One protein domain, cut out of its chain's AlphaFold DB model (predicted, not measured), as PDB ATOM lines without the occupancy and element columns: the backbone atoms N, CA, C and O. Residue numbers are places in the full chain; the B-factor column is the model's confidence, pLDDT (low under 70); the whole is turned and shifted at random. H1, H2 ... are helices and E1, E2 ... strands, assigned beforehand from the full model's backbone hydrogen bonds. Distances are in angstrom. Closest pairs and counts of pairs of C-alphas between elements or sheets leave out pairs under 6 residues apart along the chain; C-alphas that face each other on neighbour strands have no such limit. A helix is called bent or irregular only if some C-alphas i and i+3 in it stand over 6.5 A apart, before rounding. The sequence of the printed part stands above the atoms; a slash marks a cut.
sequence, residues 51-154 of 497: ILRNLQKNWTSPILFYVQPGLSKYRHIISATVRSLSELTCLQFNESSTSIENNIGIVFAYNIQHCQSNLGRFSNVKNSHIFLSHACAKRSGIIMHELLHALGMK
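What this domain is: This is residues 51 to 154 of the 497 residues of the protein "Metalloendopeptidase" of Parastrongyloides trichosuri (UniProt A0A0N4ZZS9). A strongly twisted sheet of four parallel strands has two helices, H1 and H3, packed over one face, their lines about perpendicular; the short H2 grazes the sheet. A chain stretch, residues 111 to 126, runs back from E3 to E4, and its residues 116 to 117 pair antiparallel with residues 130 to 131 of E4. The 104 printed residues hold three named helices and four named strands, in the order E1, H1, E2, E3, E4, H2, H3, and the sheet's order is E2, E1, E3, E4. The class is mixed, helices and strands; the whole is compact, with a radius of gyration of the C-alphas of 12.5 A, and rounded, spanning 35 by 29 by 25 A.

How they stand to each other: E1, residues 63 to 67, is parallel to its neighbour E2, residues 93 to 96, at 42 degrees, with N 65 and O 94 at 2.9 A. E1, H1, residues 69 to 88, and E2 form a strand-helix-strand unit, two parallel neighbour strands with a helix between, whose crossover is right-handed. E1 is also parallel to E3, residues 105 to 110, at 18 degrees, with N 66 and O 106 at 2.9 A. E3 is parallel to the edge strand E4, residues 127 to 132, at 29 degrees, with N 109 and O 130 at 2.8 A. The other edge strand, E2, is apart from E4. H1 is on the sheet at a height of 7.4 A. H3, residues 140 to 150, is on the same face at 9.5 A, over E4, and its closest C-alphas to that strand are those of Glu 146 and Ile 130, 6.3 A apart. H1 and H3 touch by residues 77 to 82 of H1 alone, at 78 degrees, closest at the C-alphas of Thr 81 and Ser 140, 5.8 A. H1 touches H2, residues 134 to 137, with its residues 71 to 78 alone. Every O i to N i+4 pair is within hydrogen-bond range in H3, 11 of 16 in H1, and H2 is too short for such a pair.

Where its parts are: E1 begins at C-alpha 63 (10.608, -24.341, -37.305). H1, 27.9 A long, is irregular, with C-alphas 70 and 73 7.9 A apart, and has a kink of 65 degrees near residue 76. E3 measures 16.4 A and E4 15.4 A. H3, 15.0 A, ends at C-alpha 150 (12.814, -34.540, -40.999).

The domain as a whole: The C-alphas of Leu 55 and Lys 73 are the two farthest apart, 36.7 A. The printed part has no cut, and the link from E3 to E4 is long. Residues 53 to 57 have a pLDDT under 70.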
ATOM      1  N   ILE A  51       4.446 -37.975 -49.149       76.56
ATOM      2  CA  ILE A  51       4.983 -37.402 -47.904       76.56
ATOM      3  C   ILE A  51       4.177 -37.970 -46.733       76.56
ATOM      4  O   ILE A  51       2.968 -38.154 -46.865       76.56
ATOM      5  N   LEU A  52       4.811 -38.301 -45.607       74.94
ATOM      6  CA  LEU A  52       4.110 -38.890 -44.462       74.94
ATOM      7  C   LEU A  52       2.965 -37.966 -44.015       74.94
ATOM      8  O   LEU A  52       3.206 -36.807 -43.672       74.94
ATOM      9  N   ARG A  53       1.719 -38.466 -43.999       69.69
ATOM     10  CA  ARG A  53       0.599 -37.728 -43.403       69.69
ATOM     11  C   ARG A  53       0.799 -37.732 -41.906       69.69
ATOM     12  O   ARG A  53       0.482 -38.701 -41.223       69.69
ATOM     13  N   ASN A  54       1.272 -36.615 -41.381       64.56
ATOM     14  CA  ASN A  54       1.259 -36.419 -39.949       64.56
ATOM     15  C   ASN A  54      -0.156 -36.054 -39.479       64.56
ATOM     16  O   ASN A  54      -0.474 -34.882 -39.293       64.56
ATOM     17  N   LEU A  55      -1.012 -37.070 -39.325       56.25
ATOM     18  CA  LEU A  55      -2.422 -36.920 -38.935       56.25
ATOM     19  C   LEU A  55      -2.603 -36.262 -37.556       56.25
ATOM     20  O   LEU A  55      -3.701 -35.817 -37.240       56.25
ATOM     21  N   GLN A  56      -1.543 -36.193 -36.742       60.84
ATOM     22  CA  GLN A  56      -1.594 -35.610 -35.403       60.84
ATOM     23  C   GLN A  56      -0.954 -34.218 -35.323       60.84
ATOM     24  O   GLN A  56      -1.604 -33.287 -34.852       60.84
ATOM     25  N   LYS A  57       0.318 -34.043 -35.722       69.94
ATOM     26  CA  LYS A  57       1.039 -32.763 -35.571       69.94
ATOM     27  C   LYS A  57       2.070 -32.532 -36.668       69.94
ATOM     28  O   LYS A  57       3.230 -32.912 -36.528       69.94
ATOM     29  N   ASN A  58       1.678 -31.800 -37.704       84.38
ATOM     30  CA  ASN A  58       2.623 -31.302 -38.695       84.38
ATOM     31  C   ASN A  58       3.635 -30.301 -38.081       84.38
ATOM     32  O   ASN A  58       3.453 -29.809 -36.957       84.38
ATOM     33  N   TRP A  59       4.722 -29.996 -38.793       91.00
ATOM     34  CA  TRP A  59       5.606 -28.898 -38.394       91.00
ATOM     35  C   TRP A  59       4.886 -27.552 -38.508       91.00
ATOM     36  O   TRP A  59       4.192 -27.287 -39.486       91.00
ATOM     37  N   THR A  60       5.075 -26.692 -37.508       89.75
ATOM     38  CA  THR A  60       4.568 -25.317 -37.521       89.75
ATOM     39  C   THR A  60       5.716 -24.380 -37.878       89.75
ATOM     40  O   THR A  60       6.772 -24.441 -37.258       89.75
ATOM     41  N   SER A  61       5.510 -23.536 -38.889       90.19
ATOM     42  CA  SER A  61       6.478 -22.521 -39.316       90.19
ATOM     43  C   SER A  61       6.361 -21.265 -38.427       90.19
ATOM     44  O   SER A  61       5.229 -20.845 -38.172       90.19
ATOM     45  N   PRO A  62       7.466 -20.636 -37.972       95.88
ATOM     46  CA  PRO A  62       8.856 -21.029 -38.200       95.88
ATOM     47  C   PRO A  62       9.289 -22.239 -37.353       95.88
ATOM     48  O   PRO A  62       8.973 -22.332 -36.168       95.88
ATOM     49  N   ILE A  63      10.063 -23.144 -37.956       96.69
ATOM     50  CA  ILE A  63      10.608 -24.341 -37.305       96.69
ATOM     51  C   ILE A  63      11.919 -23.976 -36.600       96.69
ATOM     52  O   ILE A  63      12.868 -23.506 -37.228       96.69
ATOM     53  N   LEU A  64      11.996 -24.210 -35.291       97.50
ATOM     54  CA  LEU A  64      13.233 -24.030 -34.534       97.50
ATOM     55  C   LEU A  64      14.233 -25.140 -34.889       97.50
ATOM     56  O   LEU A  64      13.860 -26.314 -34.926       97.50
ATOM     57  N   PHE A  65      15.503 -24.799 -35.102       98.25
ATOM     58  CA  PHE A  65      16.568 -25.791 -35.235       98.25
ATOM     59  C   PHE A  65      17.808 -25.437 -34.418       98.25
ATOM     60  O   PHE A  65      18.072 -24.273 -34.133       98.25
ATOM     61  N   TYR A  66      18.574 -26.456 -34.038       98.38
ATOM     62  CA  TYR A  66      19.811 -26.316 -33.275       98.38
ATOM     63  C   TYR A  66      20.913 -27.184 -33.880       98.38
ATOM     64  O   TYR A  66      20.670 -28.334 -34.251       98.38
ATOM     65  N   VAL A  67      22.128 -26.642 -33.958       98.50
ATOM     66  CA  VAL A  67      23.322 -27.368 -34.407       98.50
ATOM     67  C   VAL A  67      24.193 -27.677 -33.198       98.50
ATOM     68  O   VAL A  67      24.722 -26.767 -32.561       98.50
ATOM     69  N   GLN A  68      24.358 -28.962 -32.885       97.38
ATOM     70  CA  GLN A  68      25.168 -29.381 -31.745       97.38
ATOM     71  C   GLN A  68      26.652 -29.003 -31.910       97.38
ATOM     72  O   GLN A  68      27.160 -28.957 -33.037       97.38
ATOM     73  N   PRO A  69      27.406 -28.829 -30.802       97.00
ATOM     74  CA  PRO A  69      28.812 -28.419 -30.843       97.00
ATOM     75  C   PRO A  69      29.717 -29.322 -31.694       97.00
ATOM     76  O   PRO A  69      30.626 -28.823 -32.361       97.00
ATOM     77  N   GLY A  70      29.429 -30.629 -31.752       96.06
ATOM     78  CA  GLY A  70      30.153 -31.587 -32.599       96.06
ATOM     79  C   GLY A  70      30.070 -31.294 -34.105       96.06
ATOM     80  O   GLY A  70      30.887 -31.791 -34.874       96.06
ATOM     81  N   LEU A  71      29.127 -30.455 -34.543       97.25
ATOM     82  CA  LEU A  71      28.972 -30.008 -35.931       97.25
ATOM     83  C   LEU A  71      29.299 -28.520 -36.129       97.25
ATOM     84  O   LEU A  71      29.094 -27.998 -37.225       97.25
ATOM     85  N   SER A  72      29.847 -27.839 -35.116       96.50
ATOM     86  CA  SER A  72      30.171 -26.400 -35.143       96.50
ATOM     87  C   SER A  72      30.938 -25.966 -36.399       96.50
ATOM     88  O   SER A  72      30.556 -24.993 -37.047       96.50
ATOM     89  N   LYS A  73      31.947 -26.743 -36.823       97.44
ATOM     90  CA  LYS A  73      32.727 -26.502 -38.053       97.44
ATOM     91  C   LYS A  73      31.868 -26.410 -39.324       97.44
ATOM     92  O   LYS A  73      32.236 -25.710 -40.262       97.44
ATOM     93  N   TYR A  74      30.731 -27.099 -39.365       98.06
ATOM     94  CA  TYR A  74      29.838 -27.189 -40.527       98.06
ATOM     95  C   TYR A  74      28.552 -26.377 -40.366       98.06
ATOM     96  O   TYR A  74      27.724 -26.373 -41.276       98.06
ATOM     97  N   ARG A  75      28.386 -25.661 -39.243       98.12
ATOM     98  CA  ARG A  75      27.196 -24.854 -38.944       98.12
ATOM     99  C   ARG A  75      26.829 -23.925 -40.102       98.12
ATOM    100  O   ARG A  75      25.683 -23.904 -40.514       98.12
ATOM    101  N   HIS A  76      27.811 -23.250 -40.703       98.19
ATOM    102  CA  HIS A  76      27.583 -22.365 -41.850       98.19
ATOM    103  C   HIS A  76      26.983 -23.084 -43.077       98.19
ATOM    104  O   HIS A  76      26.109 -22.526 -43.734       98.19
ATOM    105  N   ILE A  77      27.393 -24.326 -43.364       98.56
ATOM    106  CA  ILE A  77      26.839 -25.137 -44.465       98.56
ATOM    107  C   ILE A  77      25.413 -25.572 -44.125       98.56
ATOM    108  O   ILE A  77      24.524 -25.482 -44.972       98.56
ATOM    109  N   ILE A  78      25.184 -26.012 -42.883       98.62
ATOM    110  CA  ILE A  78      23.863 -26.432 -42.398       98.62
ATOM    111  C   ILE A  78      22.883 -25.257 -42.464       98.62
ATOM    112  O   ILE A  78      21.864 -25.365 -43.144       98.62
ATOM    113  N   SER A  79      23.214 -24.114 -41.860       98.44
ATOM    114  CA  SER A  79      22.353 -22.927 -41.850       98.44
ATOM    115  C   SER A  79      22.104 -22.389 -43.263       98.44
ATOM    116  O   SER A  79      20.978 -22.019 -43.585       98.44
ATOM    117  N   ALA A  80      23.107 -22.405 -44.152       98.44
ATOM    118  CA  ALA A  80      22.912 -22.030 -45.555       98.44
ATOM    119  C   ALA A  80      21.984 -23.003 -46.304       98.44
ATOM    120  O   ALA A  80      21.150 -22.565 -47.094       98.44
ATOM    121  N   THR A  81      22.096 -24.307 -46.034       98.44
ATOM    122  CA  THR A  81      21.227 -25.336 -46.628       98.44
ATOM    123  C   THR A  81      19.784 -25.156 -46.160       98.44
ATOM    124  O   THR A  81      18.880 -25.099 -46.990       98.44
ATOM    125  N   VAL A  82      19.565 -24.975 -44.853       98.50
ATOM    126  CA  VAL A  82      18.240 -24.695 -44.276       98.50
ATOM    127  C   VAL A  82      17.642 -23.418 -44.876       98.50
ATOM    128  O   VAL A  82      16.507 -23.435 -45.346       98.50
ATOM    129  N   ARG A  83      18.424 -22.330 -44.962       98.25
ATOM    130  CA  ARG A  83      17.988 -21.071 -45.589       98.25
ATOM    131  C   ARG A  83      17.583 -21.261 -47.050       98.25
ATOM    132  O   ARG A  83      16.553 -20.736 -47.459       98.25
ATOM    133  N   SER A  84      18.344 -22.032 -47.829       97.69
ATOM    134  CA  SER A  84      18.002 -22.283 -49.235       97.69
ATOM    135  C   SER A  84      16.644 -22.978 -49.400       97.69
ATOM    136  O   SER A  84      15.939 -22.728 -50.372       97.69
ATOM    137  N   LEU A  85      16.227 -23.801 -48.428       98.06
ATOM    138  CA  LEU A  85      14.898 -24.409 -48.442       98.06
ATOM    139  C   LEU A  85      13.790 -23.385 -48.146       98.06
ATOM    140  O   LEU A  85      12.723 -23.446 -48.763       98.06
ATOM    141  N   SER A  86      14.044 -22.420 -47.256       97.31
ATOM    142  CA  SER A  86      13.129 -21.296 -46.993       97.31
ATOM    143  C   SER A  86      12.938 -20.361 -48.177       97.31
ATOM    144  O   SER A  86      11.904 -19.714 -48.276       97.31
ATOM    145  N   GLU A  87      13.907 -20.280 -49.085       96.06
ATOM    146  CA  GLU A  87      13.784 -19.484 -50.312       96.06
ATOM    147  C   GLU A  87      12.900 -20.168 -51.367       96.06
ATOM    148  O   GLU A  87      12.361 -19.511 -52.256       96.06
ATOM    149  N   LEU A  88      12.739 -21.490 -51.267       96.12
ATOM    150  CA  LEU A  88      12.010 -22.321 -52.230       96.12
ATOM    151  C   LEU A  88      10.619 -22.749 -51.734       96.12
ATOM    152  O   LEU A  88       9.824 -23.307 -52.496       96.12
ATOM    153  N   THR A  89      10.317 -22.527 -50.456       95.88
ATOM    154  CA  THR A  89       9.083 -22.979 -49.804       95.88
ATOM    155  C   THR A  89       8.534 -21.901 -48.871       95.88
ATOM    156  O   THR A  89       9.214 -20.938 -48.543       95.88
ATOM    157  N   CYS A  90       7.304 -22.066 -48.385       94.06
ATOM    158  CA  CYS A  90       6.771 -21.190 -47.336       94.06
ATOM    159  C   CYS A  90       7.343 -21.480 -45.931       94.06
ATOM    160  O   CYS A  90       7.015 -20.763 -44.981       94.06
ATOM    161  N   LEU A  91       8.149 -22.535 -45.769       95.50
ATOM    162  CA  LEU A  91       8.704 -22.928 -44.477       95.50
ATOM    163  C   LEU A  91       9.815 -21.965 -44.065       95.50
ATOM    164  O   LEU A  91      10.768 -21.741 -44.804       95.50
ATOM    165  N   GLN A  92       9.707 -21.418 -42.861       96.94
ATOM    166  CA  GLN A  92      10.734 -20.580 -42.254       96.94
ATOM    167  C   GLN A  92      11.418 -21.355 -41.134       96.94
ATOM    168  O   GLN A  92      10.794 -22.211 -40.502       96.94
ATOM    169  N   PHE A  93      12.689 -21.058 -40.882       98.06
ATOM    170  CA  PHE A  93      13.473 -21.721 -39.845       98.06
ATOM    171  C   PHE A  93      14.207 -20.700 -38.988       98.06
ATOM    172  O   PHE A  93      14.822 -19.773 -39.511       98.06
ATOM    173  N   ASN A  94      14.193 -20.922 -37.677       97.94
ATOM    174  CA  ASN A  94      14.922 -20.104 -36.719       97.94
ATOM    175  C   ASN A  94      16.030 -20.937 -36.092       97.94
ATOM    176  O   ASN A  94      15.768 -21.989 -35.509       97.94
ATOM    177  N   GLU A  95      17.268 -20.465 -36.199       98.06
ATOM    178  CA  GLU A  95      18.388 -21.127 -35.546       98.06
ATOM    179  C   GLU A  95      18.479 -20.714 -34.074       98.06
ATOM    180  O   GLU A  95      18.540 -19.528 -33.754       98.06
ATOM    181  N   SER A  96      18.540 -21.695 -33.178       97.62
ATOM    182  CA  SER A  96      18.852 -21.491 -31.767       97.62
ATOM    183  C   SER A  96      20.363 -21.505 -31.544       97.62
ATOM    184  O   SER A  96      21.076 -22.350 -32.089       97.62
ATOM    185  N   SER A  97      20.864 -20.599 -30.703       94.81
ATOM    186  CA  SER A  97      22.253 -20.620 -30.224       94.81
ATOM    187  C   SER A  97      22.469 -21.606 -29.066       94.81
ATOM    188  O   SER A  97      23.602 -22.008 -28.810       94.81
ATOM    189  N   THR A  98      21.398 -22.024 -28.386       95.75
ATOM    190  CA  THR A  98      21.418 -22.938 -27.234       95.75
ATOM    191  C   THR A  98      20.600 -24.204 -27.497       95.75
ATOM    192  O   THR A  98      19.788 -24.248 -28.426       95.75
ATOM    193  N   SER A  99      20.821 -25.243 -26.680       95.00
ATOM    194  CA  SER A  99      20.089 -26.513 -26.780       95.00
ATOM    195  C   SER A  99      18.573 -26.297 -26.717       95.00
ATOM    196  O   SER A  99      18.071 -25.474 -25.949       95.00
ATOM    197  N   ILE A 100      17.844 -27.064 -27.527       95.44
ATOM    198  CA  ILE A 100      16.387 -26.980 -27.678       95.44
ATOM    199  C   ILE A 100      15.662 -28.209 -27.120       95.44
ATOM    200  O   ILE A 100      14.530 -28.462 -27.514       95.44
ATOM    201  N   GLU A 101      16.275 -28.943 -26.186       89.38
ATOM    202  CA  GLU A 101      15.714 -30.156 -25.549       89.38
ATOM    203  C   GLU A 101      14.275 -29.976 -25.039       89.38
ATOM    204  O   GLU A 101      13.452 -30.891 -25.068       89.38
ATOM    205  N   ASN A 102      13.950 -28.763 -24.586       89.50
ATOM    206  CA  ASN A 102      12.633 -28.434 -24.056       89.50
ATOM    207  C   ASN A 102      11.668 -27.808 -25.067       89.50
ATOM    208  O   ASN A 102      10.490 -27.661 -24.732       89.50
ATOM    209  N   ASN A 103      12.128 -27.513 -26.283       91.62
ATOM    210  CA  ASN A 103      11.363 -26.881 -27.352       91.62
ATOM    211  C   ASN A 103      11.098 -27.862 -28.494       91.62
ATOM    212  O   ASN A 103      11.867 -28.789 -28.734       91.62
ATOM    213  N   ILE A 104      10.019 -27.633 -29.237       92.88
ATOM    214  CA  ILE A 104       9.756 -28.397 -30.455       92.88
ATOM    215  C   ILE A 104      10.685 -27.902 -31.564       92.88
ATOM    216  O   ILE A 104      10.690 -26.709 -31.863       92.88
ATOM    217  N   GLY A 105      11.449 -28.796 -32.187       95.31
ATOM    218  CA  GLY A 105      12.377 -28.399 -33.245       95.31
ATOM    219  C   GLY A 105      13.247 -29.523 -33.791       95.31
ATOM    220  O   GLY A 105      13.116 -30.681 -33.393       95.31
ATOM    221  N   ILE A 106      14.141 -29.170 -34.707       97.25
ATOM    222  CA  ILE A 106      15.069 -30.094 -35.363       97.25
ATOM    223  C   ILE A 106      16.465 -29.948 -34.752       97.25
ATOM    224  O   ILE A 106      17.000 -28.846 -34.659       97.25
ATOM    225  N   VAL A 107      17.082 -31.058 -34.355       97.62
ATOM    226  CA  VAL A 107      18.445 -31.075 -33.810       97.62
ATOM    227  C   VAL A 107      19.383 -31.732 -34.814       97.62
ATOM    228  O   VAL A 107      19.257 -32.919 -35.109       97.62
ATOM    229  N   PHE A 108      20.358 -30.970 -35.307       98.19
ATOM    230  CA  PHE A 108      21.480 -31.508 -36.068       98.19
ATOM    231  C   PHE A 108      22.534 -32.024 -35.087       98.19
ATOM    232  O   PHE A 108      23.175 -31.238 -34.379       98.19
ATOM    233  N   ALA A 109      22.702 -33.342 -35.047       96.50
ATOM    234  CA  ALA A 109      23.559 -34.049 -34.108       96.50
ATOM    235  C   ALA A 109      24.714 -34.756 -34.821       96.50
ATOM    236  O   ALA A 109      24.562 -35.286 -35.923       96.50
ATOM    237  N   TYR A 110      25.888 -34.780 -34.191       95.50
ATOM    238  CA  TYR A 110      27.030 -35.507 -34.739       95.50
ATOM    239  C   TYR A 110      26.857 -37.021 -34.553       95.50
ATOM    240  O   TYR A 110      26.501 -37.483 -33.471       95.50
ATOM    241  N   ASN A 111      27.158 -37.799 -35.594       92.25
ATOM    242  CA  ASN A 111      27.253 -39.257 -35.534       92.25
ATOM    243  C   ASN A 111      28.451 -39.740 -36.361       92.25
ATOM    244  O   ASN A 111      28.695 -39.242 -37.454       92.25
ATOM    245  N   ILE A 112      29.209 -40.712 -35.852       83.31
ATOM    246  CA  ILE A 112      30.464 -41.138 -36.482       83.31
ATOM    247  C   ILE A 112      30.276 -42.037 -37.716       83.31
ATOM    248  O   ILE A 112      31.116 -42.003 -38.611       83.31
ATOM    249  N   GLN A 113      29.197 -42.821 -37.792       75.44
ATOM    250  CA  GLN A 113      29.068 -43.902 -38.777       75.44
ATOM    251  C   GLN A 113      28.206 -43.522 -39.982       75.44
ATOM    252  O   GLN A 113      28.600 -43.779 -41.121       75.44
ATOM    253  N   HIS A 114      27.044 -42.904 -39.758       80.12
ATOM    254  CA  HIS A 114      26.019 -42.773 -40.796       80.12
ATOM    255  C   HIS A 114      25.303 -41.425 -40.770       80.12
ATOM    256  O   HIS A 114      25.465 -40.614 -39.855       80.12
ATOM    257  N   CYS A 115      24.536 -41.190 -41.831       90.69
ATOM    258  CA  CYS A 115      23.750 -39.985 -42.038       90.69
ATOM    259  C   CYS A 115      22.309 -40.428 -42.199       90.69
ATOM    260  O   CYS A 115      22.034 -41.304 -43.016       90.69
ATOM    261  N   GLN A 116      21.459 -39.929 -41.312       91.69
ATOM    262  CA  GLN A 116      20.086 -40.388 -41.182       91.69
ATOM    263  C   GLN A 116      19.252 -39.330 -40.470       91.69
ATOM    264  O   GLN A 116      19.766 -38.546 -39.662       91.69
ATOM    265  N   SER A 117      17.949 -39.382 -40.689       90.50
ATOM    266  CA  SER A 117      16.992 -38.568 -39.967       90.50
ATOM    267  C   SER A 117      15.738 -39.353 -39.626       90.50
ATOM    268  O   SER A 117      15.364 -40.321 -40.285       90.50
ATOM    269  N   ASN A 118      15.082 -38.899 -38.568       89.12
ATOM    270  CA  ASN A 118      13.696 -39.218 -38.292       89.12
ATOM    271  C   ASN A 118      12.775 -38.806 -39.460       89.12
ATOM    272  O   ASN A 118      12.999 -37.788 -40.111       89.12
ATOM    273  N   LEU A 119      11.697 -39.565 -39.690       88.19
ATOM    274  CA  LEU A 119      10.711 -39.250 -40.725       88.19
ATOM    275  C   LEU A 119       9.592 -38.360 -40.163       88.19
ATOM    276  O   LEU A 119       8.642 -38.844 -39.552       88.19
ATOM    277  N   GLY A 120       9.686 -37.055 -40.401       87.69
ATOM    278  CA  GLY A 120       8.696 -36.086 -39.938       87.69
ATOM    279  C   GLY A 120       8.827 -35.721 -38.454       87.69
ATOM    280  O   GLY A 120       9.860 -35.908 -37.804       87.69
ATOM    281  N   ARG A 121       7.740 -35.157 -37.916       85.25
ATOM    282  CA  ARG A 121       7.593 -34.800 -36.500       85.25
ATOM    283  C   ARG A 121       6.875 -35.908 -35.734       85.25
ATOM    284  O   ARG A 121       5.742 -36.241 -36.056       85.25
ATOM    285  N   PHE A 122       7.457 -36.396 -34.649       74.50
ATOM    286  CA  PHE A 122       6.750 -37.309 -33.749       74.50
ATOM    287  C   PHE A 122       5.922 -36.530 -32.718       74.50
ATOM    288  O   PHE A 122       6.366 -35.509 -32.196       74.50
ATOM    289  N   SER A 123       4.695 -36.975 -32.433       70.44
ATOM    290  CA  SER A 123       3.771 -36.256 -31.539       70.44
ATOM    291  C   SER A 123       4.192 -36.302 -30.065       70.44
ATOM    292  O   SER A 123       3.884 -35.371 -29.315       70.44
ATOM    293  N   ASN A 124       4.926 -37.346 -29.677       75.94
ATOM    294  CA  ASN A 124       5.435 -37.623 -28.333       75.94
ATOM    295  C   ASN A 124       6.892 -37.178 -28.108       75.94
ATOM    296  O   ASN A 124       7.375 -37.256 -26.980       75.94
ATOM    297  N   VAL A 125       7.592 -36.694 -29.142       80.12
ATOM    298  CA  VAL A 125       8.988 -36.244 -29.033       80.12
ATOM    299  C   VAL A 125       9.077 -34.758 -29.357       80.12
ATOM    300  O   VAL A 125       8.527 -34.283 -30.350       80.12
ATOM    301  N   LYS A 126       9.780 -33.997 -28.512       86.25
ATOM    302  CA  LYS A 126      10.008 -32.565 -28.746       86.25
ATOM    303  C   LYS A 126      10.965 -32.336 -29.920       86.25
ATOM    304  O   LYS A 126      10.712 -31.472 -30.757       86.25
ATOM    305  N   ASN A 127      12.025 -33.136 -30.021       90.38
ATOM    306  CA  ASN A 127      13.049 -32.968 -31.045       90.38
ATOM    307  C   ASN A 127      13.080 -34.102 -32.067       90.38
ATOM    308  O   ASN A 127      13.169 -35.274 -31.710       90.38
ATOM    309  N   SER A 128      13.082 -33.728 -33.343       91.06
ATOM    310  CA  SER A 128      13.433 -34.626 -34.444       91.06
ATOM    311  C   SER A 128      14.927 -34.486 -34.726       91.06
ATOM    312  O   SER A 128      15.438 -33.366 -34.780       91.06
ATOM    313  N   HIS A 129      15.645 -35.598 -34.853       93.25
ATOM    314  CA  HIS A 129      17.094 -35.590 -35.002       93.25
ATOM    315  C   HIS A 129      17.509 -35.823 -36.456       93.25
ATOM    316  O   HIS A 129      16.973 -36.676 -37.169       93.25
ATOM    317  N   ILE A 130      18.512 -35.057 -36.878       96.75
ATOM    318  CA  ILE A 130      19.284 -35.275 -38.098       96.75
ATOM    319  C   ILE A 130      20.707 -35.605 -37.657       96.75
ATOM    320  O   ILE A 130      21.430 -34.744 -37.155       96.75
ATOM    321  N   PHE A 131      21.100 -36.861 -37.823       96.69
ATOM    322  CA  PHE A 131      22.433 -37.335 -37.486       96.69
ATOM    323  C   PHE A 131      23.353 -37.185 -38.693       96.69
ATOM    324  O   PHE A 131      23.039 -37.667 -39.780       96.69
ATOM    325  N   LEU A 132      24.495 -36.524 -38.507       97.31
ATOM    326  CA  LEU A 132      25.468 -36.278 -39.565       97.31
ATOM    327  C   LEU A 132      26.875 -36.658 -39.118       97.31
ATOM    328  O   LEU A 132      27.380 -36.175 -38.102       97.31
ATOM    329  N   SER A 133      27.555 -37.429 -39.959       96.56
ATOM    330  CA  SER A 133      29.012 -37.514 -39.918       96.56
ATOM    331  C   SER A 133      29.649 -36.253 -40.485       96.56
ATOM    332  O   SER A 133      29.035 -35.489 -41.238       96.56
ATOM    333  N   HIS A 134      30.930 -36.044 -40.187       95.62
ATOM    334  CA  HIS A 134      31.701 -34.952 -40.782       95.62
ATOM    335  C   HIS A 134      31.741 -35.019 -42.314       95.62
ATOM    336  O   HIS A 134      31.781 -33.980 -42.969       95.62
ATOM    337  N   ALA A 135      31.715 -36.218 -42.903       94.44
ATOM    338  CA  ALA A 135      31.669 -36.381 -44.354       94.44
ATOM    339  C   ALA A 135      30.333 -35.898 -44.945       94.44
ATOM    340  O   ALA A 135      30.324 -35.259 -45.997       94.44
ATOM    341  N   CYS A 136      29.216 -36.142 -44.256       95.50
ATOM    342  CA  CYS A 136      27.901 -35.674 -44.694       95.50
ATOM    343  C   CYS A 136      27.689 -34.188 -44.444       95.50
ATOM    344  O   CYS A 136      27.174 -33.495 -45.314       95.50
ATOM    345  N   ALA A 137      28.160 -33.675 -43.308       96.81
ATOM    346  CA  ALA A 137      28.033 -32.265 -42.959       96.81
ATOM    347  C   ALA A 137      28.808 -31.325 -43.912       96.81
ATOM    348  O   ALA A 137      28.539 -30.128 -43.959       96.81
ATOM    349  N   LYS A 138      29.739 -31.854 -44.720       96.44
ATOM    350  CA  LYS A 138      30.414 -31.117 -45.805       96.44
ATOM    351  C   LYS A 138      29.575 -30.969 -47.078       96.44
ATOM    352  O   LYS A 138      29.962 -30.215 -47.966       96.44
ATOM    353  N   ARG A 139      28.479 -31.721 -47.223       96.38
ATOM    354  CA  ARG A 139      27.730 -31.860 -48.479       96.38
ATOM    355  C   ARG A 139      26.299 -31.369 -48.289       96.38
ATOM    356  O   ARG A 139      25.463 -32.092 -47.753       96.38
ATOM    357  N   SER A 140      26.007 -30.167 -48.784       97.50
ATOM    358  CA  SER A 140      24.677 -29.545 -48.690       97.50
ATOM    359  C   SER A 140      23.557 -30.441 -49.223       97.50
ATOM    360  O   SER A 140      22.506 -30.517 -48.604       97.50
ATOM    361  N   GLY A 141      23.782 -31.194 -50.305       96.94
ATOM    362  CA  GLY A 141      22.778 -32.130 -50.819       96.94
ATOM    363  C   GLY A 141      22.479 -33.314 -49.886       96.94
ATOM    364  O   GLY A 141      21.347 -33.780 -49.845       96.94
ATOM    365  N   ILE A 142      23.440 -33.779 -49.078       96.81
ATOM    366  CA  ILE A 142      23.139 -34.793 -48.051       96.81
ATOM    367  C   ILE A 142      22.370 -34.150 -46.898       96.81
ATOM    368  O   ILE A 142      21.352 -34.686 -46.482       96.81
ATOM    369  N   ILE A 143      22.798 -32.972 -46.430       98.44
ATOM    370  CA  ILE A 143      22.075 -32.230 -45.383       98.44
ATOM    371  C   ILE A 143      20.626 -31.966 -45.815       98.44
ATOM    372  O   ILE A 143      19.706 -32.164 -45.029       98.44
ATOM    373  N   MET A 144      20.418 -31.564 -47.070       98.56
ATOM    374  CA  MET A 144      19.096 -31.328 -47.640       98.56
ATOM    375  C   MET A 144      18.262 -32.613 -47.680       98.56
ATOM    376  O   MET A 144      17.105 -32.576 -47.286       98.56
ATOM    377  N   HIS A 145      18.835 -33.747 -48.100       97.94
ATOM    378  CA  HIS A 145      18.155 -35.050 -48.083       97.94
ATOM    379  C   HIS A 145      17.640 -35.412 -46.682       97.94
ATOM    380  O   HIS A 145      16.462 -35.723 -46.516       97.94
ATOM    381  N   GLU A 146      18.498 -35.300 -45.665       97.75
ATOM    382  CA  GLU A 146      18.105 -35.585 -44.281       97.75
ATOM    383  C   GLU A 146      17.089 -34.569 -43.740       97.75
ATOM    384  O   GLU A 146      16.174 -34.928 -43.004       97.75
ATOM    385  N   LEU A 147      17.188 -33.300 -44.144       98.00
ATOM    386  CA  LEU A 147      16.195 -32.286 -43.797       98.00
ATOM    387  C   LEU A 147      14.826 -32.589 -44.422       98.00
ATOM    388  O   LEU A 147      13.804 -32.411 -43.764       98.00
ATOM    389  N   LEU A 148      14.780 -33.086 -45.662       97.31
ATOM    390  CA  LEU A 148      13.532 -33.519 -46.291       97.31
ATOM    391  C   LEU A 148      12.898 -34.703 -45.547       97.31
ATOM    392  O   LEU A 148      11.676 -34.717 -45.373       97.31
ATOM    393  N   HIS A 149      13.700 -35.651 -45.051       95.12
ATOM    394  CA  HIS A 149      13.215 -36.701 -44.150       95.12
ATOM    395  C   HIS A 149      12.630 -36.131 -42.861       95.12
ATOM    396  O   HIS A 149      11.491 -36.463 -42.528       95.12
ATOM    397  N   ALA A 150      13.328 -35.207 -42.195       94.69
ATOM    398  CA  ALA A 150      12.814 -34.540 -40.999       94.69
ATOM    399  C   ALA A 150      11.490 -33.800 -41.262       94.69
ATOM    400  O   ALA A 150      10.656 -33.687 -40.366       94.69
ATOM    401  N   LEU A 151      11.257 -33.340 -42.497       94.75
ATOM    402  CA  LEU A 151      10.001 -32.732 -42.955       94.75
ATOM    403  C   LEU A 151       8.944 -33.747 -43.425       94.75
ATOM    404  O   LEU A 151       7.847 -33.345 -43.806       94.75
ATOM    405  N   GLY A 152       9.234 -35.047 -43.365       92.00
ATOM    406  CA  GLY A 152       8.296 -36.142 -43.621       92.00
ATOM    407  C   GLY A 152       8.394 -36.773 -45.010       92.00
ATOM    408  O   GLY A 152       7.604 -37.666 -45.315       92.00
ATOM    409  N   MET A 153       9.316 -36.336 -45.875       93.00
ATOM    410  CA  MET A 153       9.455 -36.920 -47.212       93.00
ATOM    411  C   MET A 153      10.087 -38.309 -47.135       93.00
ATOM    412  O   MET A 153      11.134 -38.496 -46.514       93.00
ATOM    413  N   LYS A 154       9.456 -39.281 -47.795       92.69
ATOM    414  CA  LYS A 154       9.989 -40.639 -47.947       92.69
ATOM    415  C   LYS A 154      10.896 -40.720 -49.174       92.69
ATOM    416  O   LYS A 154      10.963 -39.786 -49.977       92.69
TER     417      LYS A 154